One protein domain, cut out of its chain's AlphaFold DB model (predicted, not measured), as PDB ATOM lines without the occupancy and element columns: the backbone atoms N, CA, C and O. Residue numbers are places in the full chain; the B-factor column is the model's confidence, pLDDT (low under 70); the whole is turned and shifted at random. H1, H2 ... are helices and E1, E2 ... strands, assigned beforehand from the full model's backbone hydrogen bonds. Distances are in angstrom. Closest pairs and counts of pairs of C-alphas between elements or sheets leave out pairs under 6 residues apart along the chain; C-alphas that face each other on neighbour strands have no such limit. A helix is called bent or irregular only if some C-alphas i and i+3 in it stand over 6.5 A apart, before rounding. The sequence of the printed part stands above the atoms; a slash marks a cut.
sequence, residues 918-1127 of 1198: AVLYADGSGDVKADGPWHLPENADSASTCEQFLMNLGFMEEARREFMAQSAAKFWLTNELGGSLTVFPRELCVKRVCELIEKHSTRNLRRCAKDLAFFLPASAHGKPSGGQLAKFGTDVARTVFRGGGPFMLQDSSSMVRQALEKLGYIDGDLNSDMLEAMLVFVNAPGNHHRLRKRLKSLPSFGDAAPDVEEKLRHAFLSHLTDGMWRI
ATOM      1  N   ALA A 918      63.752-125.076  63.450       94.50
ATOM      2  CA  ALA A 918      64.134-123.773  62.920       94.50
ATOM      3  C   ALA A 918      65.559-123.862  62.367       94.50
ATOM      4  O   ALA A 918      66.480-124.275  63.082       94.50
ATOM      5  N   VAL A 919      65.728-123.520  61.095       94.75
ATOM      6  CA  VAL A 919      66.981-123.684  60.355       94.75
ATOM      7  C   VAL A 919      67.482-122.316  59.914       94.75
ATOM      8  O   VAL A 919      66.719-121.529  59.369       94.75
ATOM      9  N   LEU A 920      68.758-122.045  60.170       95.75
ATOM     10  CA  LEU A 920      69.485-120.873  59.708       95.75
ATOM     11  C   LEU A 920      70.367-121.270  58.517       95.75
ATOM     12  O   LEU A 920      71.110-122.252  58.587       95.75
ATOM     13  N   TYR A 921      70.282-120.519  57.431       94.75
ATOM     14  CA  TYR A 921      71.055-120.699  56.210       94.75
ATOM     15  C   TYR A 921      72.323-119.840  56.222       94.75
ATOM     16  O   TYR A 921      72.476-118.918  57.025       94.75
ATOM     17  N   ALA A 922      73.254-120.162  55.323       89.31
ATOM     18  CA  ALA A 922      74.549-119.488  55.231       89.31
ATOM     19  C   ALA A 922      74.440-117.997  54.856       89.31
ATOM     20  O   ALA A 922      75.329-117.225  55.194       89.31
ATOM     21  N   ASP A 923      73.349-117.585  54.203       89.50
ATOM     22  CA  ASP A 923      73.057-116.185  53.871       89.50
ATOM     23  C   ASP A 923      72.461-115.389  55.051       89.50
ATOM     24  O   ASP A 923      72.128-114.213  54.907       89.50
ATOM     25  N   GLY A 924      72.301-116.022  56.220       90.62
ATOM     26  CA  GLY A 924      71.690-115.419  57.401       90.62
ATOM     27  C   GLY A 924      70.163-115.401  57.384       90.62
ATOM     28  O   GLY A 924      69.566-114.916  58.343       90.62
ATOM     29  N   SER A 925      69.512-115.938  56.350       93.69
ATOM     30  CA  SER A 925      68.070-116.190  56.353       93.69
ATOM     31  C   SER A 925      67.740-117.502  57.066       93.69
ATOM     32  O   SER A 925      68.618-118.309  57.370       93.69
ATOM     33  N   GLY A 926      66.464-117.747  57.342       94.44
ATOM     34  CA  GLY A 926      66.050-118.994  57.962       94.44
ATOM     35  C   GLY A 926      64.565-119.261  57.835       94.44
ATOM     36  O   GLY A 926      63.762-118.357  57.601       94.44
ATOM     37  N   ASP A 927      64.198-120.525  58.003       94.38
ATOM     38  CA  ASP A 927      62.823-121.000  57.967       94.38
ATOM     39  C   ASP A 927      62.492-121.832  59.209       94.38
ATOM     40  O   ASP A 927      63.356-122.281  59.969       94.38
ATOM     41  N   VAL A 928      61.194-122.008  59.436       94.38
ATOM     42  CA  VAL A 928      60.671-122.864  60.492       94.38
ATOM     43  C   VAL A 928      59.655-123.829  59.905       94.38
ATOM     44  O   VAL A 928      58.761-123.441  59.154       94.38
ATOM     45  N   LYS A 929      59.779-125.103  60.261       92.38
ATOM     46  CA  LYS A 929      58.899-126.165  59.773       92.38
ATOM     47  C   LYS A 929      58.515-127.121  60.886       92.38
ATOM     48  O   LYS A 929      59.262-127.305  61.844       92.38
ATOM     49  N   ALA A 930      57.335-127.718  60.757       87.62
ATOM     50  CA  ALA A 930      56.939-128.815  61.623       87.62
ATOM     51  C   ALA A 930      57.729-130.060  61.198       87.62
ATOM     52  O   ALA A 930      57.654-130.470  60.042       87.62
ATOM     53  N   ASP A 931      58.549-130.583  62.100       78.69
ATOM     54  CA  ASP A 931      59.536-131.635  61.856       78.69
ATOM     55  C   ASP A 931      59.940-132.238  63.212       78.69
ATOM     56  O   ASP A 931      60.131-131.481  64.164       78.69
ATOM     57  N   GLY A 932      60.053-133.559  63.336       69.25
ATOM     58  CA  GLY A 932      60.238-134.276  64.610       69.25
ATOM     59  C   GLY A 932      59.255-135.447  64.775       69.25
ATOM     60  O   GLY A 932      58.506-135.744  63.842       69.25
ATOM     61  N   PRO A 933      59.217-136.125  65.938       75.12
ATOM     62  CA  PRO A 933      59.748-135.716  67.246       75.12
ATOM     63  C   PRO A 933      61.280-135.801  67.377       75.12
ATOM     64  O   PRO A 933      61.880-136.824  67.059       75.12
ATOM     65  N   TRP A 934      61.921-134.745  67.886       70.19
ATOM     66  CA  TRP A 934      63.377-134.721  68.101       70.19
ATOM     67  C   TRP A 934      63.765-135.130  69.518       70.19
ATOM     68  O   TRP A 934      63.441-134.423  70.470       70.19
ATOM     69  N   HIS A 935      64.502-136.233  69.651       60.62
ATOM     70  CA  HIS A 935      65.042-136.706  70.928       60.62
ATOM     71  C   HIS A 935      66.198-135.825  71.424       60.62
ATOM     72  O   HIS A 935      67.095-135.469  70.657       60.62
ATOM     73  N   LEU A 936      66.189-135.509  72.720       56.38
ATOM     74  CA  LEU A 936      67.310-134.858  73.398       56.38
ATOM     75  C   LEU A 936      68.474-135.873  73.497       56.38
ATOM     76  O   LEU A 936      68.227-136.997  73.938       56.38
ATOM     77  N   PRO A 937      69.711-135.541  73.079       52.12
ATOM     78  CA  PRO A 937      70.868-136.423  73.230       52.12
ATOM     79  C   PRO A 937      71.110-136.767  74.707       52.12
ATOM     80  O   PRO A 937      71.091-135.873  75.548       52.12
ATOM     81  N   GLU A 938      71.365-138.043  75.013       45.00
ATOM     82  CA  GLU A 938      71.502-138.561  76.389       45.00
ATOM     83  C   GLU A 938      72.788-138.088  77.113       45.00
ATOM     84  O   GLU A 938      72.885-138.218  78.329       45.00
ATOM     85  N   ASN A 939      73.757-137.477  76.411       52.66
ATOM     86  CA  ASN A 939      75.064-137.115  76.982       52.66
ATOM     87  C   ASN A 939      75.172-135.634  77.384       52.66
ATOM     88  O   ASN A 939      75.298-134.744  76.540       52.66
ATOM     89  N   ALA A 940      75.226-135.380  78.695       48.75
ATOM     90  CA  ALA A 940      75.492-134.060  79.274       48.75
ATOM     91  C   ALA A 940      76.898-133.504  78.938       48.75
ATOM     92  O   ALA A 940      77.065-132.281  78.917       48.75
ATOM     93  N   ASP A 941      77.869-134.372  78.626       54.12
ATOM     94  CA  ASP A 941      79.276-134.012  78.369       54.12
ATOM     95  C   ASP A 941      79.500-133.252  77.052       54.12
ATOM     96  O   ASP A 941      80.375-132.382  76.958       54.12
ATOM     97  N   SER A 942      78.682-133.511  76.028       63.88
ATOM     98  CA  SER A 942      78.811-132.842  74.727       63.88
ATOM     99  C   SER A 942      78.467-131.347  74.809       63.88
ATOM    100  O   SER A 942      79.125-130.523  74.176       63.88
ATOM    101  N   ALA A 943      77.487-130.971  75.640       69.75
ATOM    102  CA  ALA A 943      77.096-129.572  75.822       69.75
ATOM    103  C   ALA A 943      78.205-128.749  76.496       69.75
ATOM    104  O   ALA A 943      78.562-127.689  75.991       69.75
ATOM    105  N   SER A 944      78.802-129.271  77.570       78.31
ATOM    106  CA  SER A 944      79.897-128.609  78.294       78.31
ATOM    107  C   SER A 944      81.131-128.406  77.407       78.31
ATOM    108  O   SER A 944      81.763-127.350  77.433       78.31
ATOM    109  N   THR A 945      81.440-129.397  76.563       80.44
ATOM    110  CA  THR A 945      82.533-129.310  75.581       80.44
ATOM    111  C   THR A 945      82.274-128.202  74.556       80.44
ATOM    112  O   THR A 945      83.158-127.398  74.257       80.44
ATOM    113  N   CYS A 946      81.042-128.115  74.046       83.81
ATOM    114  CA  CYS A 946      80.628-127.067  73.116       83.81
ATOM    115  C   CYS A 946      80.653-125.665  73.757       83.81
ATOM    116  O   CYS A 946      81.076-124.709  73.108       83.81
ATOM    117  N   GLU A 947      80.228-125.532  75.017       86.94
ATOM    118  CA  GLU A 947      80.265-124.272  75.775       86.94
ATOM    119  C   GLU A 947      81.700-123.759  75.912       86.94
ATOM    120  O   GLU A 947      81.998-122.650  75.471       86.94
ATOM    121  N   GLN A 948      82.610-124.588  76.434       86.12
ATOM    122  CA  GLN A 948      84.020-124.220  76.594       86.12
ATOM    123  C   GLN A 948      84.665-123.839  75.257       86.12
ATOM    124  O   GLN A 948      85.396-122.851  75.172       86.12
ATOM    125  N   PHE A 949      84.359-124.583  74.194       88.62
ATOM    126  CA  PHE A 949      84.853-124.289  72.854       88.62
ATOM    127  C   PHE A 949      84.395-122.913  72.341       88.62
ATOM    128  O   PHE A 949      85.220-122.119  71.880       88.62
ATOM    129  N   LEU A 950      83.103-122.590  72.461       90.25
ATOM    130  CA  LEU A 950      82.560-121.299  72.026       90.25
ATOM    131  C   LEU A 950      83.051-120.134  72.899       90.25
ATOM    132  O   LEU A 950      83.282-119.041  72.372       90.25
ATOM    133  N   MET A 951      83.256-120.358  74.201       89.94
ATOM    134  CA  MET A 951      83.851-119.373  75.115       89.94
ATOM    135  C   MET A 951      85.301-119.058  74.742       89.94
ATOM    136  O   MET A 951      85.666-117.888  74.645       89.94
ATOM    137  N   ASN A 952      86.112-120.075  74.429       89.19
ATOM    138  CA  ASN A 952      87.509-119.892  74.011       89.19
ATOM    139  C   ASN A 952      87.649-119.044  72.733       89.19
ATOM    140  O   ASN A 952      88.655-118.358  72.541       89.19
ATOM    141  N   LEU A 953      86.637-119.069  71.861       89.88
ATOM    142  CA  LEU A 953      86.573-118.262  70.638       89.88
ATOM    143  C   LEU A 953      85.861-116.909  70.829       89.88
ATOM    144  O   LEU A 953      85.798-116.116  69.887       89.88
ATOM    145  N   GLY A 954      85.351-116.623  72.032       89.44
ATOM    146  CA  GLY A 954      84.704-115.359  72.391       89.44
ATOM    147  C   GLY A 954      83.244-115.221  71.949       89.44
ATOM    148  O   GLY A 954      82.703-114.124  72.017       89.44
ATOM    149  N   PHE A 955      82.589-116.298  71.499       89.56
ATOM    150  CA  PHE A 955      81.170-116.275  71.100       89.56
ATOM    151  C   PHE A 955      80.203-116.425  72.286       89.56
ATOM    152  O   PHE A 955      78.982-116.334  72.112       89.56
ATOM    153  N   MET A 956      80.737-116.674  73.483       88.44
ATOM    154  CA  MET A 956      79.995-116.844  74.726       88.44
ATOM    155  C   MET A 956      80.794-116.238  75.888       88.44
ATOM    156  O   MET A 956      81.979-116.526  76.031       88.44
ATOM    157  N   GLU A 957      80.151-115.393  76.697       83.00
ATOM    158  CA  GLU A 957      80.784-114.732  77.854       83.00
ATOM    159  C   GLU A 957      80.581-115.521  79.158       83.00
ATOM    160  O   GLU A 957      81.449-115.522  80.026       83.00
ATOM    161  N   GLU A 958      79.465-116.244  79.278       79.94
ATOM    162  CA  GLU A 958      79.124-117.071  80.438       79.94
ATOM    163  C   GLU A 958      78.621-118.442  79.968       79.94
ATOM    164  O   GLU A 958      77.816-118.515  79.037       79.94
ATOM    165  N   ALA A 959      79.071-119.520  80.620       73.69
ATOM    166  CA  ALA A 959      78.651-120.888  80.321       73.69
ATOM    167  C   ALA A 959      77.178-121.094  80.706       73.69
ATOM    168  O   ALA A 959      76.846-121.491  81.826       73.69
ATOM    169  N   ARG A 960      76.278-120.780  79.772       77.25
ATOM    170  CA  ARG A 960      74.836-120.962  79.928       77.25
ATOM    171  C   ARG A 960      74.240-121.660  78.720       77.25
ATOM    172  O   ARG A 960      74.154-121.093  77.629       77.25
ATOM    173  N   ARG A 961      73.674-122.844  78.966       74.00
ATOM    174  CA  ARG A 961      72.981-123.659  77.958       74.00
ATOM    175  C   ARG A 961      71.912-122.894  77.172       74.00
ATOM    176  O   ARG A 961      71.710-123.162  75.993       74.00
ATOM    177  N   GLU A 962      71.229-121.937  77.798       78.00
ATOM    178  CA  GLU A 962      70.212-121.090  77.154       78.00
ATOM    179  C   GLU A 962      70.761-120.244  75.989       78.00
ATOM    180  O   GLU A 962      70.027-119.990  75.038       78.00
ATOM    181  N   PHE A 963      72.048-119.881  75.999       86.56
ATOM    182  CA  PHE A 963      72.661-119.008  74.988       86.56
ATOM    183  C   PHE A 963      73.331-119.785  73.845       86.56
ATOM    184  O   PHE A 963      73.743-119.193  72.848       86.56
ATOM    185  N   MET A 964      73.419-121.118  73.939       84.81
ATOM    186  CA  MET A 964      74.169-121.930  72.972       84.81
ATOM    187  C   MET A 964      73.679-121.766  71.532       84.81
ATOM    188  O   MET A 964      74.505-121.690  70.632       84.81
ATOM    189  N   ALA A 965      72.362-121.685  71.301       89.25
ATOM    190  CA  ALA A 965      71.816-121.580  69.946       89.25
ATOM    191  C   ALA A 965      72.294-120.306  69.229       89.25
ATOM    192  O   ALA A 965      72.743-120.378  68.087       89.25
ATOM    193  N   GLN A 966      72.271-119.157  69.915       92.69
ATOM    194  CA  GLN A 966      72.754-117.904  69.336       92.69
ATOM    195  C   GLN A 966      74.277-117.895  69.156       92.69
ATOM    196  O   GLN A 966      74.771-117.454  68.122       92.69
ATOM    197  N   SER A 967      75.032-118.410  70.131       92.88
ATOM    198  CA  SER A 967      76.495-118.424  70.084       92.88
ATOM    199  C   SER A 967      76.995-119.341  68.974       92.88
ATOM    200  O   SER A 967      77.884-118.956  68.218       92.88
ATOM    201  N   ALA A 968      76.378-120.514  68.828       91.88
ATOM    202  CA  ALA A 968      76.667-121.446  67.750       91.88
ATOM    203  C   ALA A 968      76.271-120.876  66.382       91.88
ATOM    204  O   ALA A 968      77.042-121.015  65.440       91.88
ATOM    205  N   ALA A 969      75.132-120.184  66.266       93.88
ATOM    206  CA  ALA A 969      74.731-119.517  65.027       93.88
ATOM    207  C   ALA A 969      75.724-118.427  64.595       93.88
ATOM    208  O   ALA A 969      76.154-118.418  63.440       93.88
ATOM    209  N   LYS A 970      76.132-117.545  65.521       94.12
ATOM    210  CA  LYS A 970      77.156-116.521  65.259       94.12
ATOM    211  C   LYS A 970      78.483-117.176  64.858       94.12
ATOM    212  O   LYS A 970      79.045-116.821  63.830       94.12
ATOM    213  N   PHE A 971      78.934-118.188  65.603       92.88
ATOM    214  CA  PHE A 971      80.148-118.949  65.286       92.88
ATOM    215  C   PHE A 971      80.105-119.579  63.886       92.88
ATOM    216  O   PHE A 971      81.081-119.466  63.141       92.88
ATOM    217  N   TRP A 972      78.982-120.212  63.531       92.12
ATOM    218  CA  TRP A 972      78.801-120.929  62.268       92.12
ATOM    219  C   TRP A 972      78.908-120.009  61.056       92.12
ATOM    220  O   TRP A 972      79.587-120.351  60.087       92.12
ATOM    221  N   LEU A 973      78.283-118.829  61.131       91.38
ATOM    222  CA  LEU A 973      78.337-117.828  60.067       91.38
ATOM    223  C   LEU A 973      79.693-117.115  60.014       91.38
ATOM    224  O   LEU A 973      80.265-117.015  58.933       91.38
ATOM    225  N   THR A 974      80.259-116.684  61.150       92.06
ATOM    226  CA  THR A 974      81.566-115.994  61.178       92.06
ATOM    227  C   THR A 974      82.692-116.842  60.576       92.06
ATOM    228  O   THR A 974      83.623-116.302  59.976       92.06
ATOM    229  N   ASN A 975      82.619-118.164  60.745       90.31
ATOM    230  CA  ASN A 975      83.614-119.108  60.236       90.31
ATOM    231  C   ASN A 975      83.258-119.702  58.868       90.31
ATOM    232  O   ASN A 975      83.976-120.585  58.408       90.31
ATOM    233  N   GLU A 976      82.176-119.238  58.231       88.00
ATOM    234  CA  GLU A 976      81.760-119.660  56.886       88.00
ATOM    235  C   GLU A 976      81.702-121.196  56.743       88.00
ATOM    236  O   GLU A 976      82.049-121.762  55.709       88.00
ATOM    237  N   LEU A 977      81.241-121.896  57.790       86.19
ATOM    238  CA  LEU A 977      81.327-123.364  57.901       86.19
ATOM    239  C   LEU A 977      80.434-124.133  56.906       86.19
ATOM    240  O   LEU A 977      80.432-125.365  56.887       86.19
ATOM    241  N   GLY A 978      79.695-123.409  56.066       75.50
ATOM    242  CA  GLY A 978      78.845-123.950  55.016       75.50
ATOM    243  C   GLY A 978      77.612-124.693  55.536       75.50
ATOM    244  O   GLY A 978      77.474-125.029  56.715       75.50
ATOM    245  N   GLY A 979      76.675-124.956  54.624       82.38
ATOM    246  CA  GLY A 979      75.427-125.650  54.937       82.38
ATOM    247  C   GLY A 979      74.484-124.863  55.854       82.38
ATOM    248  O   GLY A 979      74.712-123.706  56.198       82.38
ATOM    249  N   SER A 980      73.381-125.505  56.226       90.88
ATOM    250  CA  SER A 980      72.364-124.936  57.106       90.88
ATOM    251  C   SER A 980      72.541-125.426  58.544       90.88
ATOM    252  O   SER A 980      72.732-126.626  58.761       90.88
ATOM    253  N   LEU A 981      72.382-124.547  59.529       93.62
ATOM    254  CA  LEU A 981      72.433-124.891  60.945       93.62
ATOM    255  C   LEU A 981      71.024-124.946  61.531       93.62
ATOM    256  O   LEU A 981      70.272-123.980  61.481       93.62
ATOM    257  N   THR A 982      70.662-126.068  62.145       92.44
ATOM    258  CA  THR A 982      69.427-126.119  62.934       92.44
ATOM    259  C   THR A 982      69.666-125.445  64.279       92.44
ATOM    260  O   THR A 982      70.469-125.935  65.064       92.44
ATOM    261  N   VAL A 983      68.976-124.335  64.537       92.56
ATOM    262  CA  VAL A 983      69.120-123.533  65.768       92.56
ATOM    263  C   VAL A 983      68.035-123.843  66.801       92.56
ATOM    264  O   VAL A 983      68.218-123.588  67.989       92.56
ATOM    265  N   PHE A 984      66.923-124.447  66.371       91.88
ATOM    266  CA  PHE A 984      65.897-125.007  67.250       91.88
ATOM    267  C   PHE A 984      65.422-126.365  66.705       91.88
ATOM    268  O   PHE A 984      65.136-126.443  65.510       91.88
ATOM    269  N   PRO A 985      65.284-127.415  67.532       88.50
ATOM    270  CA  PRO A 985      65.667-127.484  68.943       88.50
ATOM    271  C   PRO A 985      67.175-127.305  69.123       88.50
ATOM    272  O   PRO A 985      67.969-127.689  68.260       88.50
ATOM    273  N   ARG A 986      67.571-126.691  70.239       86.06
ATOM    274  CA  ARG A 986      68.961-126.301  70.521       86.06
ATOM    275  C   ARG A 986      69.920-127.489  70.450       86.06
ATOM    276  O   ARG A 986      71.076-127.344  70.076       86.06
ATOM    277  N   GLU A 987      69.449-128.669  70.807       80.56
ATOM    278  CA  GLU A 987      70.243-129.887  70.903       80.56
ATOM    279  C   GLU A 987      70.826-130.318  69.556       80.56
ATOM    280  O   GLU A 987      71.954-130.804  69.499       80.56
ATOM    281  N   LEU A 988      70.097-130.081  68.460       85.31
ATOM    282  CA  LEU A 988      70.597-130.346  67.111       85.31
ATOM    283  C   LEU A 988      71.730-129.387  66.734       85.31
ATOM    284  O   LEU A 988      72.670-129.787  66.047       85.31
ATOM    285  N   CYS A 989      71.664-128.150  67.229       87.12
ATOM    286  CA  CYS A 989      72.724-127.160  67.080       87.12
ATOM    287  C   CYS A 989      74.002-127.618  67.797       87.12
ATOM    288  O   CYS A 989      75.064-127.705  67.183       87.12
ATOM    289  N   VAL A 990      73.875-127.996  69.076       83.81
ATOM    290  CA  VAL A 990      74.992-128.471  69.912       83.81
ATOM    291  C   VAL A 990      75.647-129.697  69.294       83.81
ATOM    292  O   VAL A 990      76.858-129.706  69.095       83.81
ATOM    293  N   LYS A 991      74.846-130.702  68.912       84.25
ATOM    294  CA  LYS A 991      75.350-131.917  68.261       84.25
ATOM    295  C   LYS A 991      76.197-131.579  67.036       84.25
ATOM    296  O   LYS A 991      77.274-132.143  66.860       84.25
ATOM    297  N   ARG A 992      75.734-130.641  66.206       86.44
ATOM    298  CA  ARG A 992      76.435-130.265  64.980       86.44
ATOM    299  C   ARG A 992      77.773-129.571  65.247       86.44
ATOM    300  O   ARG A 992      78.729-129.815  64.515       86.44
ATOM    301  N   VAL A 993      77.852-128.745  66.290       87.31
ATOM    302  CA  VAL A 993      79.115-128.124  66.715       87.31
ATOM    303  C   VAL A 993      80.066-129.167  67.309       87.31
ATOM    304  O   VAL A 993      81.238-129.178  66.947       87.31
ATOM    305  N   CYS A 994      79.584-130.098  68.139       85.44
ATOM    306  CA  CYS A 994      80.404-131.194  68.672       85.44
ATOM    307  C   CYS A 994      80.994-132.078  67.563       85.44
ATOM    308  O   CYS A 994      82.195-132.328  67.561       85.44
ATOM    309  N   GLU A 995      80.187-132.469  66.568       85.81
ATOM    310  CA  GLU A 995      80.670-133.219  65.397       85.81
ATOM    311  C   GLU A 995      81.780-132.474  64.642       85.81
ATOM    312  O   GLU A 995      82.663-133.100  64.055       85.81
ATOM    313  N   LEU A 996      81.732-131.138  64.617       84.81
ATOM    314  CA  LEU A 996      82.771-130.319  64.000       84.81
ATOM    315  C   LEU A 996      84.056-130.340  64.829       84.81
ATOM    316  O   LEU A 996      85.121-130.545  64.249       84.81
ATOM    317  N   ILE A 997      83.947-130.178  66.154       84.56
ATOM    318  CA  ILE A 997      85.078-130.241  67.095       84.56
ATOM    319  C   ILE A 997      85.810-131.584  66.974       84.56
ATOM    320  O   ILE A 997      87.035-131.611  66.961       84.56
ATOM    321  N   GLU A 998      85.072-132.688  66.837       81.50
ATOM    322  CA  GLU A 998      85.642-134.036  66.708       81.50
ATOM    323  C   GLU A 998      86.306-134.288  65.344       81.50
ATOM    324  O   GLU A 998      87.307-134.997  65.264       81.50
ATOM    325  N   LYS A 999      85.749-133.736  64.254       75.38
ATOM    326  CA  LYS A 999      86.174-134.050  62.875       75.38
ATOM    327  C   LYS A 999      87.221-133.100  62.290       75.38
ATOM    328  O   LYS A 999      87.854-133.467  61.302       75.38
ATOM    329  N   HIS A1000      87.380-131.887  62.822       66.88
ATOM    330  CA  HIS A1000      88.228-130.850  62.220       66.88
ATOM    331  C   HIS A1000      89.433-130.489  63.091       66.88
ATOM    332  O   HIS A1000      89.347-130.377  64.311       66.88
ATOM    333  N   SER A1001      90.558-130.198  62.434       57.06
ATOM    334  CA  SER A1001      91.643-129.430  63.042       57.06
ATOM    335  C   SER A1001      91.124-128.016  63.308       57.06
ATOM    336  O   SER A1001      90.821-127.288  62.370       57.06
ATOM    337  N   THR A1002      91.036-127.601  64.572       63.06
ATOM    338  CA  THR A1002      90.609-126.250  65.004       63.06
ATOM    339  C   THR A1002      91.576-125.129  64.582       63.06
ATOM    340  O   THR A1002      91.435-123.975  64.992       63.06
ATOM    341  N   ARG A1003      92.574-125.450  63.750       57.41
ATOM    342  CA  ARG A1003      93.539-124.511  63.181       57.41
ATOM    343  C   ARG A1003      92.829-123.663  62.116       57.41
ATOM    344  O   ARG A1003      92.365-124.210  61.124       57.41
ATOM    345  N   ASN A1004      92.796-122.342  62.321       72.38
ATOM    346  CA  ASN A1004      92.228-121.286  61.451       72.38
ATOM    347  C   ASN A1004      90.775-120.840  61.719       72.38
ATOM    348  O   ASN A1004      90.192-120.160  60.877       72.38
ATOM    349  N   LEU A1005      90.201-121.134  62.891       87.31
ATOM    350  CA  LEU A1005      88.905-120.558  63.278       87.31
ATOM    351  C   LEU A1005      89.034-119.076  63.675       87.31
ATOM    352  O   LEU A1005      89.897-118.700  64.472       87.31
ATOM    353  N   ARG A1006      88.146-118.237  63.137       88.56
ATOM    354  CA  ARG A1006      88.002-116.818  63.477       88.56
ATOM    355  C   ARG A1006      87.339-116.668  64.852       88.56
ATOM    356  O   ARG A1006      86.374-117.366  65.177       88.56
ATOM    357  N   ARG A1007      87.853-115.726  65.650       89.62
ATOM    358  CA  ARG A1007      87.256-115.302  66.928       89.62
ATOM    359  C   ARG A1007      86.064-114.371  66.691       89.62
ATOM    360  O   ARG A1007      85.946-113.778  65.623       89.62
ATOM    361  N   CYS A1008      85.200-114.236  67.692       88.31
ATOM    362  CA  CYS A1008      84.024-113.378  67.603       88.31
ATOM    363  C   CYS A1008      84.402-111.893  67.460       88.31
ATOM    364  O   CYS A1008      85.110-111.352  68.308       88.31
ATOM    365  N   ALA A1009      83.887-111.234  66.418       85.88
ATOM    366  CA  ALA A1009      84.052-109.797  66.185       85.88
ATOM    367  C   ALA A1009      82.932-108.936  66.815       85.88
ATOM    368  O   ALA A1009      82.999-107.713  66.758       85.88
ATOM    369  N   LYS A1010      81.934-109.569  67.460       84.94
ATOM    370  CA  LYS A1010      80.753-108.939  68.092       84.94
ATOM    371  C   LYS A1010      79.920-108.048  67.154       84.94
ATOM    372  O   LYS A1010      79.264-107.114  67.598       84.94
ATOM    373  N   ASP A1011      79.911-108.378  65.871       91.31
ATOM    374  CA  ASP A1011      79.308-107.621  64.770       91.31
ATOM    375  C   ASP A1011      78.060-108.294  64.170       91.31
ATOM    376  O   ASP A1011      77.454-107.771  63.238       91.31
ATOM    377  N   LEU A1012      77.661-109.453  64.703       94.31
ATOM    378  CA  LEU A1012      76.497-110.219  64.262       94.31
ATOM    379  C   LEU A1012      75.417-110.280  65.349       94.31
ATOM    380  O   LEU A1012      75.676-110.671  66.496       94.31
ATOM    381  N   ALA A1013      74.181-109.966  64.963       95.62
ATOM    382  CA  ALA A1013      72.985-110.049  65.793       95.62
ATOM    383  C   ALA A1013      72.085-111.208  65.338       95.62
ATOM    384  O   ALA A1013      71.611-111.237  64.202       95.62
ATOM    385  N   PHE A1014      71.838-112.160  66.242       96.56
ATOM    386  CA  PHE A1014      71.017-113.341  65.976       96.56
ATOM    387  C   PHE A1014      69.603-113.157  66.526       96.56
ATOM    388  O   PHE A1014      69.424-112.756  67.678       96.56
ATOM    389  N   PHE A1015      68.609-113.524  65.719       97.19
ATOM    390  CA  PHE A1015      67.203-113.446  66.081       97.19
ATOM    391  C   PHE A1015      66.514-114.786  65.837       97.19
ATOM    392  O   PHE A1015      66.531-115.323  64.730       97.19
ATOM    393  N   LEU A1016      65.838-115.287  66.868       96.19
ATOM    394  CA  LEU A1016      64.877-116.380  66.793       96.19
ATOM    395  C   LEU A1016      63.487-115.830  67.158       96.19
ATOM    396  O   LEU A1016      63.140-115.761  68.340       96.19
ATOM    397  N   PRO A1017      62.691-115.389  66.170       96.12
ATOM    398  CA  PRO A1017      61.376-114.813  66.418       96.12
ATOM    399  C   PRO A1017      60.448-115.776  67.168       96.12
ATOM    400  O   PRO A1017      60.336-116.953  66.825       96.12
ATOM    401  N   ALA A1018      59.735-115.270  68.175       93.56
ATOM    402  CA  ALA A1018      58.788-116.061  68.958       93.56
ATOM    403  C   ALA A1018      57.467-115.319  69.192       93.56
ATOM    404  O   ALA A1018      57.433-114.126  69.491       93.56
ATOM    405  N   SER A1019      56.349-116.035  69.082       91.00
ATOM    406  CA  SER A1019      55.030-115.505  69.460       91.00
ATOM    407  C   SER A1019      54.763-115.609  70.969       91.00
ATOM    408  O   SER A1019      55.542-116.188  71.721       91.00
ATOM    409  N   ALA A1020      53.638-115.056  71.428       83.06
ATOM    410  CA  ALA A1020      53.254-115.075  72.838       83.06
ATOM    411  C   ALA A1020      53.112-116.499  73.422       83.06
ATOM    412  O   ALA A1020      52.510-117.396  72.806       83.06
ATOM    413  N   HIS A1021      53.600-116.673  74.654       76.38
ATOM    414  CA  HIS A1021      53.301-117.838  75.486       76.38
ATOM    415  C   HIS A1021      51.831-117.845  75.908       76.38
ATOM    416  O   HIS A1021      51.215-116.799  76.107       76.38
ATOM    417  N   GLY A1022      51.270-119.042  76.035       71.44
ATOM    418  CA  GLY A1022      49.891-119.265  76.448       71.44
ATOM    419  C   GLY A1022      49.627-120.757  76.575       71.44
ATOM    420  O   GLY A1022      50.383-121.555  76.035       71.44
ATOM    421  N   LYS A1023      48.567-121.147  77.288       72.50
ATOM    422  CA  LYS A1023      48.233-122.563  77.485       72.50
ATOM    423  C   LYS A1023      47.867-123.203  76.133       72.50
ATOM    424  O   LYS A1023      46.831-122.833  75.574       72.50
ATOM    425  N   PRO A1024      48.680-124.128  75.585       72.19
ATOM    426  CA  PRO A1024      48.392-124.718  74.287       72.19
ATOM    427  C   PRO A1024      47.193-125.666  74.396       72.19
ATOM    428  O   PRO A1024      47.011-126.358  75.400       72.19
ATOM    429  N   SER A1025      46.358-125.709  73.360       76.25
ATOM    430  CA  SER A1025      45.298-126.718  73.281       76.25
ATOM    431  C   SER A1025      45.889-128.105  73.005       76.25
ATOM    432  O   SER A1025      46.981-128.220  72.447       76.25
ATOM    433  N   GLY A1026      45.157-129.176  73.331       68.31
ATOM    434  CA  GLY A1026      45.621-130.548  73.067       68.31
ATOM    435  C   GLY A1026      45.987-130.793  71.594       68.31
ATOM    436  O   GLY A1026      46.995-131.428  71.310       68.31
ATOM    437  N   GLY A1027      45.241-130.204  70.651       74.25
ATOM    438  CA  GLY A1027      45.577-130.267  69.222       74.25
ATOM    439  C   GLY A1027      46.833-129.472  68.838       74.25
ATOM    440  O   GLY A1027      47.540-129.846  67.905       74.25
ATOM    441  N   GLN A1028      47.151-128.391  69.559       79.88
ATOM    442  CA  GLN A1028      48.392-127.639  69.350       79.88
ATOM    443  C   GLN A1028      49.611-128.401  69.881       79.88
ATOM    444  O   GLN A1028      50.632-128.414  69.200       79.88
ATOM    445  N   LEU A1029      49.498-129.062  71.036       75.94
ATOM    446  CA  LEU A1029      50.546-129.949  71.560       75.94
ATOM    447  C   LEU A1029      50.786-131.136  70.620       75.94
ATOM    448  O   LEU A1029      51.911-131.359  70.187       75.94
ATOM    449  N   ALA A1030      49.714-131.776  70.140       78.06
ATOM    450  CA  ALA A1030      49.824-132.849  69.155       78.06
ATOM    451  C   ALA A1030      50.613-132.420  67.901       78.06
ATOM    452  O   ALA A1030      51.459-133.179  67.423       78.06
ATOM    453  N   LYS A1031      50.376-131.194  67.406       84.19
ATOM    454  CA  LYS A1031      51.020-130.649  66.201       84.19
ATOM    455  C   LYS A1031      52.463-130.186  66.416       84.19
ATOM    456  O   LYS A1031      53.299-130.444  65.561       84.19
ATOM    457  N   PHE A1032      52.751-129.462  67.496       85.56
ATOM    458  CA  PHE A1032      54.048-128.791  67.682       85.56
ATOM    459  C   PHE A1032      54.968-129.497  68.681       85.56
ATOM    460  O   PHE A1032      56.151-129.171  68.770       85.56
ATOM    461  N   GLY A1033      54.450-130.464  69.427       82.31
ATOM    462  CA  GLY A1033      55.125-131.023  70.582       82.31
ATOM    463  C   GLY A1033      55.031-130.046  71.754       82.31
ATOM    464  O   GLY A1033      54.105-130.096  72.557       82.31
ATOM    465  N   THR A1034      55.944-129.083  71.831       82.44
ATOM    466  CA  THR A1034      56.049-128.185  72.991       82.44
ATOM    467  C   THR A1034      55.416-126.808  72.758       82.44
ATOM    468  O   THR A1034      55.247-126.355  71.622       82.44
ATOM    469  N   ASP A1035      55.101-126.086  73.843       82.94
ATOM    470  CA  ASP A1035      54.659-124.686  73.739       82.94
ATOM    471  C   ASP A1035      55.746-123.797  73.116       82.94
ATOM    472  O   ASP A1035      55.453-122.960  72.266       82.94
ATOM    473  N   VAL A1036      57.016-124.032  73.461       86.62
ATOM    474  CA  VAL A1036      58.147-123.302  72.871       86.62
ATOM    475  C   VAL A1036      58.213-123.549  71.361       86.62
ATOM    476  O   VAL A1036      58.253-122.592  70.590       86.62
ATOM    477  N   ALA A1037      58.098-124.805  70.919       89.06
ATOM    478  CA  ALA A1037      58.033-125.160  69.502       89.06
ATOM    479  C   ALA A1037      56.868-124.459  68.780       89.06
ATOM    480  O   ALA A1037      57.056-123.892  67.703       89.06
ATOM    481  N   ARG A1038      55.681-124.397  69.402       90.19
ATOM    482  CA  ARG A1038      54.538-123.619  68.892       90.19
ATOM    483  C   ARG A1038      54.878-122.132  68.773       90.19
ATOM    484  O   ARG A1038      54.487-121.500  67.788       90.19
ATOM    485  N   THR A1039      55.541-121.551  69.775       91.44
ATOM    486  CA  THR A1039      55.884-120.122  69.758       91.44
ATOM    487  C   THR A1039      56.889-119.774  68.669       91.44
ATOM    488  O   THR A1039      56.654-118.776  67.990       91.44
ATOM    489  N   VAL A1040      57.912-120.612  68.462       92.56
ATOM    490  CA  VAL A1040      58.928-120.484  67.402       92.56
ATOM    491  C   VAL A1040      58.291-120.673  66.024       92.56
ATOM    492  O   VAL A1040      58.427-119.812  65.164       92.56
ATOM    493  N   PHE A1041      57.469-121.714  65.837       93.44
ATOM    494  CA  PHE A1041      56.753-121.941  64.573       93.44
ATOM    495  C   PHE A1041      55.883-120.751  64.156       93.44
ATOM    496  O   PHE A1041      55.807-120.403  62.984       93.44
ATOM    497  N   ARG A1042      55.204-120.118  65.117       91.00
ATOM    498  CA  ARG A1042      54.382-118.924  64.864       91.00
ATOM    499  C   ARG A1042      55.180-117.628  64.775       91.00
ATOM    500  O   ARG A1042      54.627-116.647  64.286       91.00
ATOM    501  N   GLY A1043      56.387-117.605  65.334       89.44
ATOM    502  CA  GLY A1043      57.280-116.455  65.306       89.44
ATOM    503  C   GLY A1043      57.913-116.268  63.932       89.44
ATOM    504  O   GLY A1043      58.024-115.137  63.473       89.44
ATOM    505  N   GLY A1044      58.251-117.372  63.264       89.31
ATOM    506  CA  GLY A1044      58.892-117.376  61.951       89.31
ATOM    507  C   GLY A1044      60.287-117.996  61.997       89.31
ATOM    508  O   GLY A1044      60.725-118.511  63.025       89.31
ATOM    509  N   GLY A1045      60.965-117.989  60.849       90.44
ATOM    510  CA  GLY A1045      62.330-118.496  60.738       90.44
ATOM    511  C   GLY A1045      63.355-117.596  61.442       90.44
ATOM    512  O   GLY A1045      63.106-116.398  61.614       90.44
ATOM    513  N   PRO A1046      64.500-118.156  61.868       96.31
ATOM    514  CA  PRO A1046      65.582-117.382  62.455       96.31
ATOM    515  C   PRO A1046      66.234-116.497  61.394       96.31
ATOM    516  O   PRO A1046      66.179-116.800  60.205       96.31
ATOM    517  N   PHE A1047      66.890-115.425  61.815       97.06
ATOM    518  CA  PHE A1047      67.692-114.615  60.906       97.06
ATOM    519  C   PHE A1047      68.889-113.980  61.611       97.06
ATOM    520  O   PHE A1047      68.908-113.827  62.835       97.06
ATOM    521  N   MET A1048      69.890-113.613  60.820       95.88
ATOM    522  CA  MET A1048      71.095-112.915  61.250       95.88
ATOM    523  C   MET A1048      71.137-111.526  60.614       95.88
ATOM    524  O   MET A1048      70.798-111.374  59.440       95.88
ATOM    525  N   LEU A1049      71.562-110.521  61.376       96.38
ATOM    526  CA  LEU A1049      71.851-109.183  60.865       96.38
ATOM    527  C   LEU A1049      73.289-108.792  61.197       96.38
ATOM    528  O   LEU A1049      73.790-109.108  62.276       96.38
ATOM    529  N   GLN A1050      73.922-108.084  60.266       94.62
ATOM    530  CA  GLN A1050      75.219-107.451  60.470       94.62
ATOM    531  C   GLN A1050      75.032-106.093  61.151       94.62
ATOM    532  O   GLN A1050      74.084-105.356  60.845       94.62
ATOM    533  N   ASP A1051      75.960-105.749  62.038       96.12
ATOM    534  CA  ASP A1051      75.977-104.461  62.706       96.12
ATOM    535  C   ASP A1051      76.026-103.296  61.702       96.12
ATOM    536  O   ASP A1051      76.863-103.245  60.800       96.12
ATOM    537  N   SER A1052      75.090-102.359  61.841       94.81
ATOM    538  CA  SER A1052      74.974-101.168  60.998       94.81
ATOM    539  C   SER A1052      74.055-100.135  61.652       94.81
ATOM    540  O   SER A1052      73.269-100.457  62.544       94.81
ATOM    541  N   SER A1053      74.080 -98.895  61.158       90.38
ATOM    542  CA  SER A1053      73.185 -97.825  61.628       90.38
ATOM    543  C   SER A1053      71.696 -98.087  61.372       90.38
ATOM    544  O   SER A1053      70.863 -97.420  61.963       90.38
ATOM    545  N   SER A1054      71.344 -99.044  60.505       93.00
ATOM    546  CA  SER A1054      69.948 -99.407  60.212       93.00
ATOM    547  C   SER A1054      69.543-100.768  60.784       93.00
ATOM    548  O   SER A1054      68.417-101.216  60.570       93.00
ATOM    549  N   MET A1055      70.435-101.433  61.527       95.81
ATOM    550  CA  MET A1055      70.221-102.796  62.020       95.81
ATOM    551  C   MET A1055      68.983-102.897  62.922       95.81
ATOM    552  O   MET A1055      68.208-103.842  62.792       95.81
ATOM    553  N   VAL A1056      68.761-101.916  63.806       97.00
ATOM    554  CA  VAL A1056      67.601-101.909  64.715       97.00
ATOM    555  C   VAL A1056      66.297-101.806  63.925       97.00
ATOM    556  O   VAL A1056      65.368-102.572  64.178       97.00
ATOM    557  N   ARG A1057      66.242-100.929  62.915       95.75
ATOM    558  CA  ARG A1057      65.095-100.827  62.002       95.75
ATOM    559  C   ARG A1057      64.840-102.146  61.272       95.75
ATOM    560  O   ARG A1057      63.724-102.652  61.331       95.75
ATOM    561  N   GLN A1058      65.870-102.735  60.659       96.19
ATOM    562  CA  GLN A1058      65.753-104.016  59.949       96.19
ATOM    563  C   GLN A1058      65.269-105.149  60.873       96.19
ATOM    564  O   GLN A1058      64.464-105.991  60.470       96.19
ATOM    565  N   ALA A1059      65.724-105.163  62.131       97.06
ATOM    566  CA  ALA A1059      65.265-106.118  63.135       97.06
ATOM    567  C   ALA A1059      63.777-105.921  63.466       97.06
ATOM    568  O   ALA A1059      63.016-106.889  63.478       97.06
ATOM    569  N   LEU A1060      63.342-104.679  63.702       97.31
ATOM    570  CA  LEU A1060      61.945-104.356  64.010       97.31
ATOM    571  C   LEU A1060      60.999-104.628  62.830       97.31
ATOM    572  O   LEU A1060      59.871-105.064  63.060       97.31
ATOM    573  N   GLU A1061      61.459-104.450  61.589       95.81
ATOM    574  CA  GLU A1061      60.736-104.847  60.371       95.81
ATOM    575  C   GLU A1061      60.551-106.369  60.307       95.81
ATOM    576  O   GLU A1061      59.427-106.862  60.204       95.81
ATOM    577  N   LYS A1062      61.634-107.144  60.469       94.56
ATOM    578  CA  LYS A1062      61.568-108.618  60.453       94.56
ATOM    579  C   LYS A1062      60.773-109.209  61.623       94.56
ATOM    580  O   LYS A1062      60.224-110.302  61.494       94.56
ATOM    581  N   LEU A1063      60.679-108.503  62.752       95.62
ATOM    582  CA  LEU A1063      59.858-108.886  63.910       95.62
ATOM    583  C   LEU A1063      58.401-108.381  63.829       95.62
ATOM    584  O   LEU A1063      57.592-108.700  64.709       95.62
ATOM    585  N   GLY A1064      58.054-107.617  62.787       93.94
ATOM    586  CA  GLY A1064      56.697-107.140  62.503       93.94
ATOM    587  C   GLY A1064      56.242-105.923  63.316       93.94
ATOM    588  O   GLY A1064      55.041-105.665  63.400       93.94
ATOM    589  N   TYR A1065      57.165-105.198  63.955       95.75
ATOM    590  CA  TYR A1065      56.856-103.945  64.655       95.75
ATOM    591  C   TYR A1065      56.797-102.755  63.706       95.75
ATOM    592  O   TYR A1065      56.035-101.831  63.977       95.75
ATOM    593  N   ILE A1066      57.567-102.811  62.617       95.06
ATOM    594  CA  ILE A1066      57.517-101.850  61.519       95.06
ATOM    595  C   ILE A1066      56.951-102.546  60.288       95.06
ATOM    596  O   ILE A1066      57.387-103.638  59.929       95.06
ATOM    597  N   ASP A1067      55.993-101.896  59.641       87.62
ATOM    598  CA  ASP A1067      55.570-102.226  58.289       87.62
ATOM    599  C   ASP A1067      55.527-100.942  57.452       87.62
ATOM    600  O   ASP A1067      55.392 -99.835  57.976       87.62
ATOM    601  N   GLY A1068      55.700-101.073  56.137       78.81
ATOM    602  CA  GLY A1068      55.699 -99.933  55.215       78.81
ATOM    603  C   GLY A1068      54.327 -99.272  55.025       78.81
ATOM    604  O   GLY A1068      54.152 -98.568  54.035       78.81
ATOM    605  N   ASP A1069      53.360 -99.533  55.910       88.25
ATOM    606  CA  ASP A1069      51.967 -99.104  55.793       88.25
ATOM    607  C   ASP A1069      51.475 -98.466  57.112       88.25
ATOM    608  O   ASP A1069      51.713 -97.281  57.363       88.25
ATOM    609  N   LEU A1070      50.849 -99.239  58.007       90.75
ATOM    610  CA  LEU A1070      50.210 -98.748  59.239       90.75
ATOM    611  C   LEU A1070      51.141 -98.670  60.457       90.75
ATOM    612  O   LEU A1070      50.716 -98.225  61.527       90.75
ATOM    613  N   ASN A1071      52.391 -99.110  60.331       93.44
ATOM    614  CA  ASN A1071      53.384 -99.142  61.399       93.44
ATOM    615  C   ASN A1071      54.728 -98.551  60.945       93.44
ATOM    616  O   ASN A1071      55.755 -99.217  61.006       93.44
ATOM    617  N   SER A1072      54.741 -97.294  60.500       92.06
ATOM    618  CA  SER A1072      55.943 -96.641  59.950       92.06
ATOM    619  C   SER A1072      56.759 -95.806  60.956       92.06
ATOM    620  O   SER A1072      57.916 -95.472  60.680       92.06
ATOM    621  N   ASP A1073      56.201 -95.473  62.128       93.69
ATOM    622  CA  ASP A1073      56.866 -94.642  63.144       93.69
ATOM    623  C   ASP A1073      57.849 -95.469  63.998       93.69
ATOM    624  O   ASP A1073      57.465 -96.388  64.726       93.69
ATOM    625  N   MET A1074      59.139 -95.126  63.909       92.75
ATOM    626  CA  MET A1074      60.229 -95.833  64.593       92.75
ATOM    627  C   MET A1074      60.118 -95.746  66.122       92.75
ATOM    628  O   MET A1074      60.410 -96.720  66.817       92.75
ATOM    629  N   LEU A1075      59.693 -94.598  66.659       91.88
ATOM    630  CA  LEU A1075      59.606 -94.387  68.103       91.88
ATOM    631  C   LEU A1075      58.501 -95.257  68.706       91.88
ATOM    632  O   LEU A1075      58.712 -95.897  69.736       91.88
ATOM    633  N   GLU A1076      57.347 -95.336  68.044       92.94
ATOM    634  CA  GLU A1076      56.262 -96.220  68.477       92.94
ATOM    635  C   GLU A1076      56.620 -97.701  68.308       92.94
ATOM    636  O   GLU A1076      56.309 -98.501  69.190       92.94
ATOM    637  N   ALA A1077      57.344 -98.075  67.249       95.50
ATOM    638  CA  ALA A1077      57.844 -99.441  67.098       95.50
ATOM    639  C   ALA A1077      58.776 -99.843  68.256       95.50
ATOM    640  O   ALA A1077      58.594-100.914  68.845       95.50
ATOM    641  N   MET A1078      59.716 -98.970  68.643       95.50
ATOM    642  CA  MET A1078      60.584 -99.187  69.807       95.50
ATOM    643  C   MET A1078      59.781 -99.242  71.111       95.50
ATOM    644  O   MET A1078      59.993-100.157  71.905       95.50
ATOM    645  N   LEU A1079      58.820 -98.332  71.312       92.38
ATOM    646  CA  LEU A1079      57.945 -98.301  72.491       92.38
ATOM    647  C   LEU A1079      57.198 -99.627  72.682       92.38
ATOM    648  O   LEU A1079      57.183-100.189  73.781       92.38
ATOM    649  N   VAL A1080      56.579-100.141  71.618       94.44
ATOM    650  CA  VAL A1080      55.819-101.396  71.681       94.44
ATOM    651  C   VAL A1080      56.767-102.582  71.880       94.44
ATOM    652  O   VAL A1080      56.458-103.485  72.660       94.44
ATOM    653  N   PHE A1081      57.947-102.566  71.249       95.75
ATOM    654  CA  PHE A1081      58.961-103.610  71.400       95.75
ATOM    655  C   PHE A1081      59.483-103.729  72.838       95.75
ATOM    656  O   PHE A1081      59.495-104.833  73.393       95.75
ATOM    657  N   VAL A1082      59.893-102.613  73.459       94.12
ATOM    658  CA  VAL A1082      60.480-102.620  74.814       94.12
ATOM    659  C   VAL A1082      59.461-103.005  75.878       94.12
ATOM    660  O   VAL A1082      59.826-103.628  76.872       94.12
ATOM    661  N   ASN A1083      58.181-102.706  75.645       91.12
ATOM    662  CA  ASN A1083      57.089-103.038  76.554       91.12
ATOM    663  C   ASN A1083      56.453-104.416  76.291       91.12
ATOM    664  O   ASN A1083      55.548-104.817  77.032       91.12
ATOM    665  N   ALA A1084      56.897-105.164  75.275       90.38
ATOM    666  CA  ALA A1084      56.372-106.497  74.996       90.38
ATOM    667  C   ALA A1084      56.767-107.492  76.117       90.38
ATOM    668  O   ALA A1084      57.956-107.607  76.451       90.38
ATOM    669  N   PRO A1085      55.817-108.270  76.688       81.31
ATOM    670  CA  PRO A1085      56.130-109.210  77.765       81.31
ATOM    671  C   PRO A1085      57.104-110.293  77.275       81.31
ATOM    672  O   PRO A1085      56.792-111.039  76.346       81.31
ATOM    673  N   GLY A1086      58.292-110.353  77.876       83.06
ATOM    674  CA  GLY A1086      59.418-111.194  77.444       83.06
ATOM    675  C   GLY A1086      60.604-110.384  76.912       83.06
ATOM    676  O   GLY A1086      61.727-110.612  77.360       83.06
ATOM    677  N   ASN A1087      60.368-109.394  76.046       92.94
ATOM    678  CA  ASN A1087      61.415-108.459  75.606       92.94
ATOM    679  C   ASN A1087      61.802-107.538  76.766       92.94
ATOM    680  O   ASN A1087      62.972-107.470  77.133       92.94
ATOM    681  N   HIS A1088      60.799-106.951  77.433       89.88
ATOM    682  CA  HIS A1088      60.978-106.132  78.636       89.88
ATOM    683  C   HIS A1088      61.805-106.853  79.715       89.88
ATOM    684  O   HIS A1088      62.736-106.299  80.301       89.88
ATOM    685  N   HIS A1089      61.496-108.132  79.957       84.94
ATOM    686  CA  HIS A1089      62.204-108.952  80.939       84.94
ATOM    687  C   HIS A1089      63.674-109.170  80.551       84.94
ATOM    688  O   HIS A1089      64.547-108.999  81.403       84.94
ATOM    689  N   ARG A1090      63.963-109.502  79.283       87.75
ATOM    690  CA  ARG A1090      65.339-109.673  78.781       87.75
ATOM    691  C   ARG A1090      66.143-108.377  78.906       87.75
ATOM    692  O   ARG A1090      67.231-108.395  79.481       87.75
ATOM    693  N   LEU A1091      65.569-107.252  78.476       90.19
ATOM    694  CA  LEU A1091      66.203-105.934  78.569       90.19
ATOM    695  C   LEU A1091      66.497-105.536  80.026       90.19
ATOM    696  O   LEU A1091      67.598-105.078  80.320       90.19
ATOM    697  N   ARG A1092      65.562-105.771  80.960       86.62
ATOM    698  CA  ARG A1092      65.723-105.410  82.381       86.62
ATOM    699  C   ARG A1092      66.649-106.348  83.153       86.62
ATOM    700  O   ARG A1092      67.550-105.885  83.844       86.62
ATOM    701  N   LYS A1093      66.372-107.655  83.126       79.75
ATOM    702  CA  LYS A1093      66.992-108.635  84.037       79.75
ATOM    703  C   LYS A1093      68.279-109.235  83.491       79.75
ATOM    704  O   LYS A1093      69.142-109.576  84.291       79.75
ATOM    705  N   ARG A1094      68.402-109.386  82.168       79.50
ATOM    706  CA  ARG A1094      69.578-110.017  81.549       79.50
ATOM    707  C   ARG A1094      70.595-108.979  81.091       79.50
ATOM    708  O   ARG A1094      71.756-109.075  81.456       79.50
ATOM    709  N   LEU A1095      70.140-107.964  80.359       83.44
ATOM    710  CA  LEU A1095      71.030-107.006  79.696       83.44
ATOM    711  C   LEU A1095      71.267-105.708  80.473       83.44
ATOM    712  O   LEU A1095      72.245-105.018  80.210       83.44
ATOM    713  N   LYS A1096      70.378-105.359  81.413       85.12
ATOM    714  CA  LYS A1096      70.356-104.038  82.071       85.12
ATOM    715  C   LYS A1096      70.335-102.877  81.056       85.12
ATOM    716  O   LYS A1096      70.875-101.810  81.314       85.12
ATOM    717  N   SER A1097      69.694-103.092  79.906       86.62
ATOM    718  CA  SER A1097      69.578-102.131  78.797       86.62
ATOM    719  C   SER A1097      68.130-101.674  78.582       86.62
ATOM    720  O   SER A1097      67.767-101.249  77.489       86.62
ATOM    721  N   LEU A1098      67.272-101.801  79.603       89.00
ATOM    722  CA  LEU A1098      65.918-101.256  79.538       89.00
ATOM    723  C   LEU A1098      65.991 -99.718  79.494       89.00
ATOM    724  O   LEU A1098      66.737 -99.147  80.297       89.00
ATOM    725  N   PRO A1099      65.250 -99.044  78.597       88.38
ATOM    726  CA  PRO A1099      65.221 -97.588  78.575       88.38
ATOM    727  C   PRO A1099      64.687 -96.987  79.881       88.38
ATOM    728  O   PRO A1099      63.816 -97.565  80.533       88.38
ATOM    729  N   SER A1100      65.211 -95.821  80.240       83.31
ATOM    730  CA  SER A1100      64.883 -95.055  81.440       83.31
ATOM    731  C   SER A1100      64.062 -93.815  81.094       83.31
ATOM    732  O   SER A1100      64.092 -93.313  79.971       83.31
ATOM    733  N   PHE A1101      63.363 -93.274  82.095       69.75
ATOM    734  CA  PHE A1101      62.661 -92.000  81.965       69.75
ATOM    735  C   PHE A1101      63.667 -90.873  81.666       69.75
ATOM    736  O   PHE A1101      64.463 -90.512  82.530       69.75
ATOM    737  N   GLY A1102      63.646 -90.352  80.435       70.69
ATOM    738  CA  GLY A1102      64.550 -89.297  79.962       70.69
ATOM    739  C   GLY A1102      65.403 -89.657  78.742       70.69
ATOM    740  O   GLY A1102      65.931 -88.737  78.122       70.69
ATOM    741  N   ASP A1103      65.498 -90.938  78.366       82.44
ATOM    742  CA  ASP A1103      66.210 -91.354  77.148       82.44
ATOM    743  C   ASP A1103      65.547 -90.764  75.890       82.44
ATOM    744  O   ASP A1103      64.322 -90.844  75.724       82.44
ATOM    745  N   ALA A1104      66.348 -90.199  74.983       86.69
ATOM    746  CA  ALA A1104      65.882 -89.769  73.671       86.69
ATOM    747  C   ALA A1104      65.822 -90.957  72.693       86.69
ATOM    748  O   ALA A1104      66.418 -92.009  72.922       86.69
ATOM    749  N   ALA A1105      65.125 -90.793  71.564       87.44
ATOM    750  CA  ALA A1105      64.978 -91.858  70.565       87.44
ATOM    751  C   ALA A1105      66.317 -92.500  70.115       87.44
ATOM    752  O   ALA A1105      66.366 -93.730  70.056       87.44
ATOM    753  N   PRO A1106      67.409 -91.739  69.876       91.06
ATOM    754  CA  PRO A1106      68.709 -92.326  69.537       91.06
ATOM    755  C   PRO A1106      69.326 -93.152  70.674       91.06
ATOM    756  O   PRO A1106      69.959 -94.170  70.410       91.06
ATOM    757  N   ASP A1107      69.113 -92.763  71.936       91.25
ATOM    758  CA  ASP A1107      69.625 -93.503  73.097       91.25
ATOM    759  C   ASP A1107      68.928 -94.862  73.227       91.25
ATOM    760  O   ASP A1107      69.550 -95.878  73.542       91.25
ATOM    761  N   VAL A1108      67.618 -94.888  72.962       92.75
ATOM    762  CA  VAL A1108      66.822 -96.122  72.934       92.75
ATOM    763  C   VAL A1108      67.293 -97.030  71.803       92.75
ATOM    764  O   VAL A1108      67.468 -98.230  72.017       92.75
ATOM    765  N   GLU A1109      67.528 -96.469  70.616       94.56
ATOM    766  CA  GLU A1109      68.038 -97.212  69.464       94.56
ATOM    767  C   GLU A1109      69.413 -97.827  69.758       94.56
ATOM    768  O   GLU A1109      69.605 -99.022  69.529       94.56
ATOM    769  N   GLU A1110      70.331 -97.073  70.366       93.50
ATOM    770  CA  GLU A1110      71.657 -97.575  70.739       93.50
ATOM    771  C   GLU A1110      71.579 -98.678  71.808       93.50
ATOM    772  O   GLU A1110      72.250 -99.709  71.706       93.50
ATOM    773  N   LYS A1111      70.688 -98.542  72.800       94.31
ATOM    774  CA  LYS A1111      70.438 -99.601  73.795       94.31
ATOM    775  C   LYS A1111      69.906-100.882  73.153       94.31
ATOM    776  O   LYS A1111      70.308-101.976  73.556       94.31
ATOM    777  N   LEU A1112      69.025-100.771  72.158       95.56
ATOM    778  CA  LEU A1112      68.519-101.924  71.409       95.56
ATOM    779  C   LEU A1112      69.596-102.543  70.513       95.56
ATOM    780  O   LEU A1112      69.719-103.767  70.476       95.56
ATOM    781  N   ARG A1113      70.418-101.725  69.851       95.38
ATOM    782  CA  ARG A1113      71.573-102.182  69.070       95.38
ATOM    783  C   ARG A1113      72.530-103.000  69.938       95.38
ATOM    784  O   ARG A1113      72.840-104.141  69.595       95.38
ATOM    785  N   HIS A1114      72.897-102.474  71.106       93.06
ATOM    786  CA  HIS A1114      73.705-103.184  72.098       93.06
ATOM    787  C   HIS A1114      73.039-104.494  72.557       93.06
ATOM    788  O   HIS A1114      73.687-105.542  72.622       93.06
ATOM    789  N   ALA A1115      71.731-104.467  72.830       94.25
ATOM    790  CA  ALA A1115      70.973-105.648  73.236       94.25
ATOM    791  C   ALA A1115      70.991-106.768  72.182       94.25
ATOM    792  O   ALA A1115      71.128-107.939  72.538       94.25
ATOM    793  N   PHE A1116      70.870-106.421  70.899       95.44
ATOM    794  CA  PHE A1116      70.849-107.377  69.790       95.44
ATOM    795  C   PHE A1116      72.225-107.977  69.477       95.44
ATOM    796  O   PHE A1116      72.321-109.156  69.127       95.44
ATOM    797  N   LEU A1117      73.298-107.202  69.649       93.31
ATOM    798  CA  LEU A1117      74.669-107.686  69.453       93.31
ATOM    799  C   LEU A1117      75.178-108.527  70.632       93.31
ATOM    800  O   LEU A1117      76.063-109.365  70.449       93.31
ATOM    801  N   SER A1118      74.593-108.361  71.821       91.44
ATOM    802  CA  SER A1118      75.012-109.040  73.049       91.44
ATOM    803  C   SER A1118      75.030-110.576  72.952       91.44
ATOM    804  O   SER A1118      74.247-111.206  72.237       91.44
ATOM    805  N   HIS A1119      75.914-111.196  73.739       88.56
ATOM    806  CA  HIS A1119      75.995-112.649  73.940       88.56
ATOM    807  C   HIS A1119      75.225-113.137  75.181       88.56
ATOM    808  O   HIS A1119      75.229-114.330  75.470       88.56
ATOM    809  N   LEU A1120      74.532-112.241  75.891       86.69
ATOM    810  CA  LEU A1120      73.841-112.526  77.156       86.69
ATOM    811  C   LEU A1120      72.325-112.751  76.981       86.69
ATOM    812  O   LEU A1120      71.526-112.413  77.859       86.69
ATOM    813  N   THR A1121      71.906-113.287  75.830       86.56
ATOM    814  CA  THR A1121      70.494-113.581  75.522       86.56
ATOM    815  C   THR A1121      70.334-114.962  74.886       86.56
ATOM    816  O   THR A1121      71.295-115.588  74.468       86.56
ATOM    817  N   ASP A1122      69.113-115.475  74.798       86.81
ATOM    818  CA  ASP A1122      68.802-116.683  74.019       86.81
ATOM    819  C   ASP A1122      68.579-116.376  72.522       86.81
ATOM    820  O   ASP A1122      68.261-117.275  71.742       86.81
ATOM    821  N   GLY A1123      68.711-115.107  72.116       90.00
ATOM    822  CA  GLY A1123      68.347-114.616  70.789       90.00
ATOM    823  C   GLY A1123      66.844-114.629  70.508       90.00
ATOM    824  O   GLY A1123      66.432-114.274  69.404       90.00
ATOM    825  N   MET A1124      66.006-115.039  71.468       92.88
ATOM    826  CA  MET A1124      64.566-115.147  71.266       92.88
ATOM    827  C   MET A1124      63.876-113.816  71.537       92.88
ATOM    828  O   MET A1124      63.736-113.387  72.684       92.88
ATOM    829  N   TRP A1125      63.366-113.197  70.475       94.69
ATOM    830  CA  TRP A1125      62.678-111.912  70.551       94.69
ATOM    831  C   TRP A1125      61.210-112.059  70.179       94.69
ATOM    832  O   TRP A1125      60.843-112.731  69.211       94.69
ATOM    833  N   ARG A1126      60.347-111.433  70.979       94.06
ATOM    834  CA  ARG A1126      58.903-111.503  70.786       94.06
ATOM    835  C   ARG A1126      58.499-110.674  69.575       94.06
ATOM    836  O   ARG A1126      58.827-109.489  69.530       94.06
ATOM    837  N   ILE A1127      57.754-111.277  68.650       94.69
ATOM    838  CA  ILE A1127      57.147-110.579  67.506       94.69
ATOM    839  C   ILE A1127      56.013-109.646  67.949       94.69
ATOM    840  O   ILE A1127      55.479-109.796  69.055       94.69
TER     841      ILE A1127
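This is residues 918 to 1127 of the 1198 residues of the protein "Hypothetical protein" of Symbiodinium sp. CCMP2456 (UniProt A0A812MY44). A small three-stranded sheet, E5 E4 E6, makes the core, with H2 and H5 on one face and H6 and H9 on the other. A second small sheet, E2 E1 E3, also packs on H2 and H5; H1 and H3 gather with H2 towards one end of the domain, H7 lies by H6 and H9 towards the other, and H4 is farthest from the middle. The 210 printed residues include nine named helices and six strands, in the order E1 E2 H1 H2 E3 H3 E4 H4 H5 E5 H6 H7 H8 H9 E6, a mixed class. The sheet E2 E1 E3 is antiparallel and E5 E4 E6 mixed. The whole is compact, with a radius of gyration of the C-alphas of 17.3 A and spans of 50 by 45 by 30 A.

E1, residues 918 to 920, and E2, residues 926 to 930, form a hairpin, with N 919 and O 927 2.9 A apart. E3, residues 981 to 984, is antiparallel to E1, with N 981 and O 920 at 2.8 A. H1, residues 940 to 952, touches H2, residues 961 to 974, at a steep tilt of 51 degrees; the closest C-alphas, of Leu 950 and Ser 967, are 7.0 A apart. H2 is irregular, with C-alphas 962 and 965 7.4 A apart. Its residues 964 to 968 alone touch H3, residues 986 to 999, closest at the C-alphas of Ala 965 and Arg 986, 5.5 A. E4, residues 1012 to 1018, has staggered pairing: antiparallel with E5, residues 1047 to 1050, with N 1013 and O 1049 at 2.8 A, then parallel with E6, residues 1124 to 1126, with N 1018 and O 1125 at 3.0 A. H2 is over E3 and over E4, at a height of 8.9 A over each sheet. On the same face of both sheets as H2 is H5, residues 1035 to 1043. H4, residues 1026 to 1032, touches H5 only at the corner. On the opposite face of E5 E4 E6, H6, residues 1055 to 1062, touches H9, residues 1105 to 1117, about perpendicular at 79 degrees; C-alphas 1056 and 1113 are closest, at 5.9 A. H7, residues 1074 to 1082, only just touches H6 and H9, with 3 pairs of C-alphas within 8 A each, and touches H8, residues 1087 to 1095, only at the corner. Every O i to N i+4 pair is within hydrogen-bond range in H3, H4, H5, H6, H7 and H9; H1 has 8 of 9, H2 8 of 10 and H8 4 of 5.

E1 begins at C-alpha 918, (64.134, -123.773, 62.920). H2 measures 20.3 A, H3 20.4 A and E4 19.2 A. E6 ends at C-alpha 1126, (58.903, -111.503, 70.786).

The C-alphas farthest apart, of Lys 999 and Gly 1102, are 52.6 A apart. The printed part has no cut; the links H3 to E4 and H6 to H7 are long. Residues 932, 935 to 943, 1000 to 1003, 1026 and 1101 have pLDDT under 70.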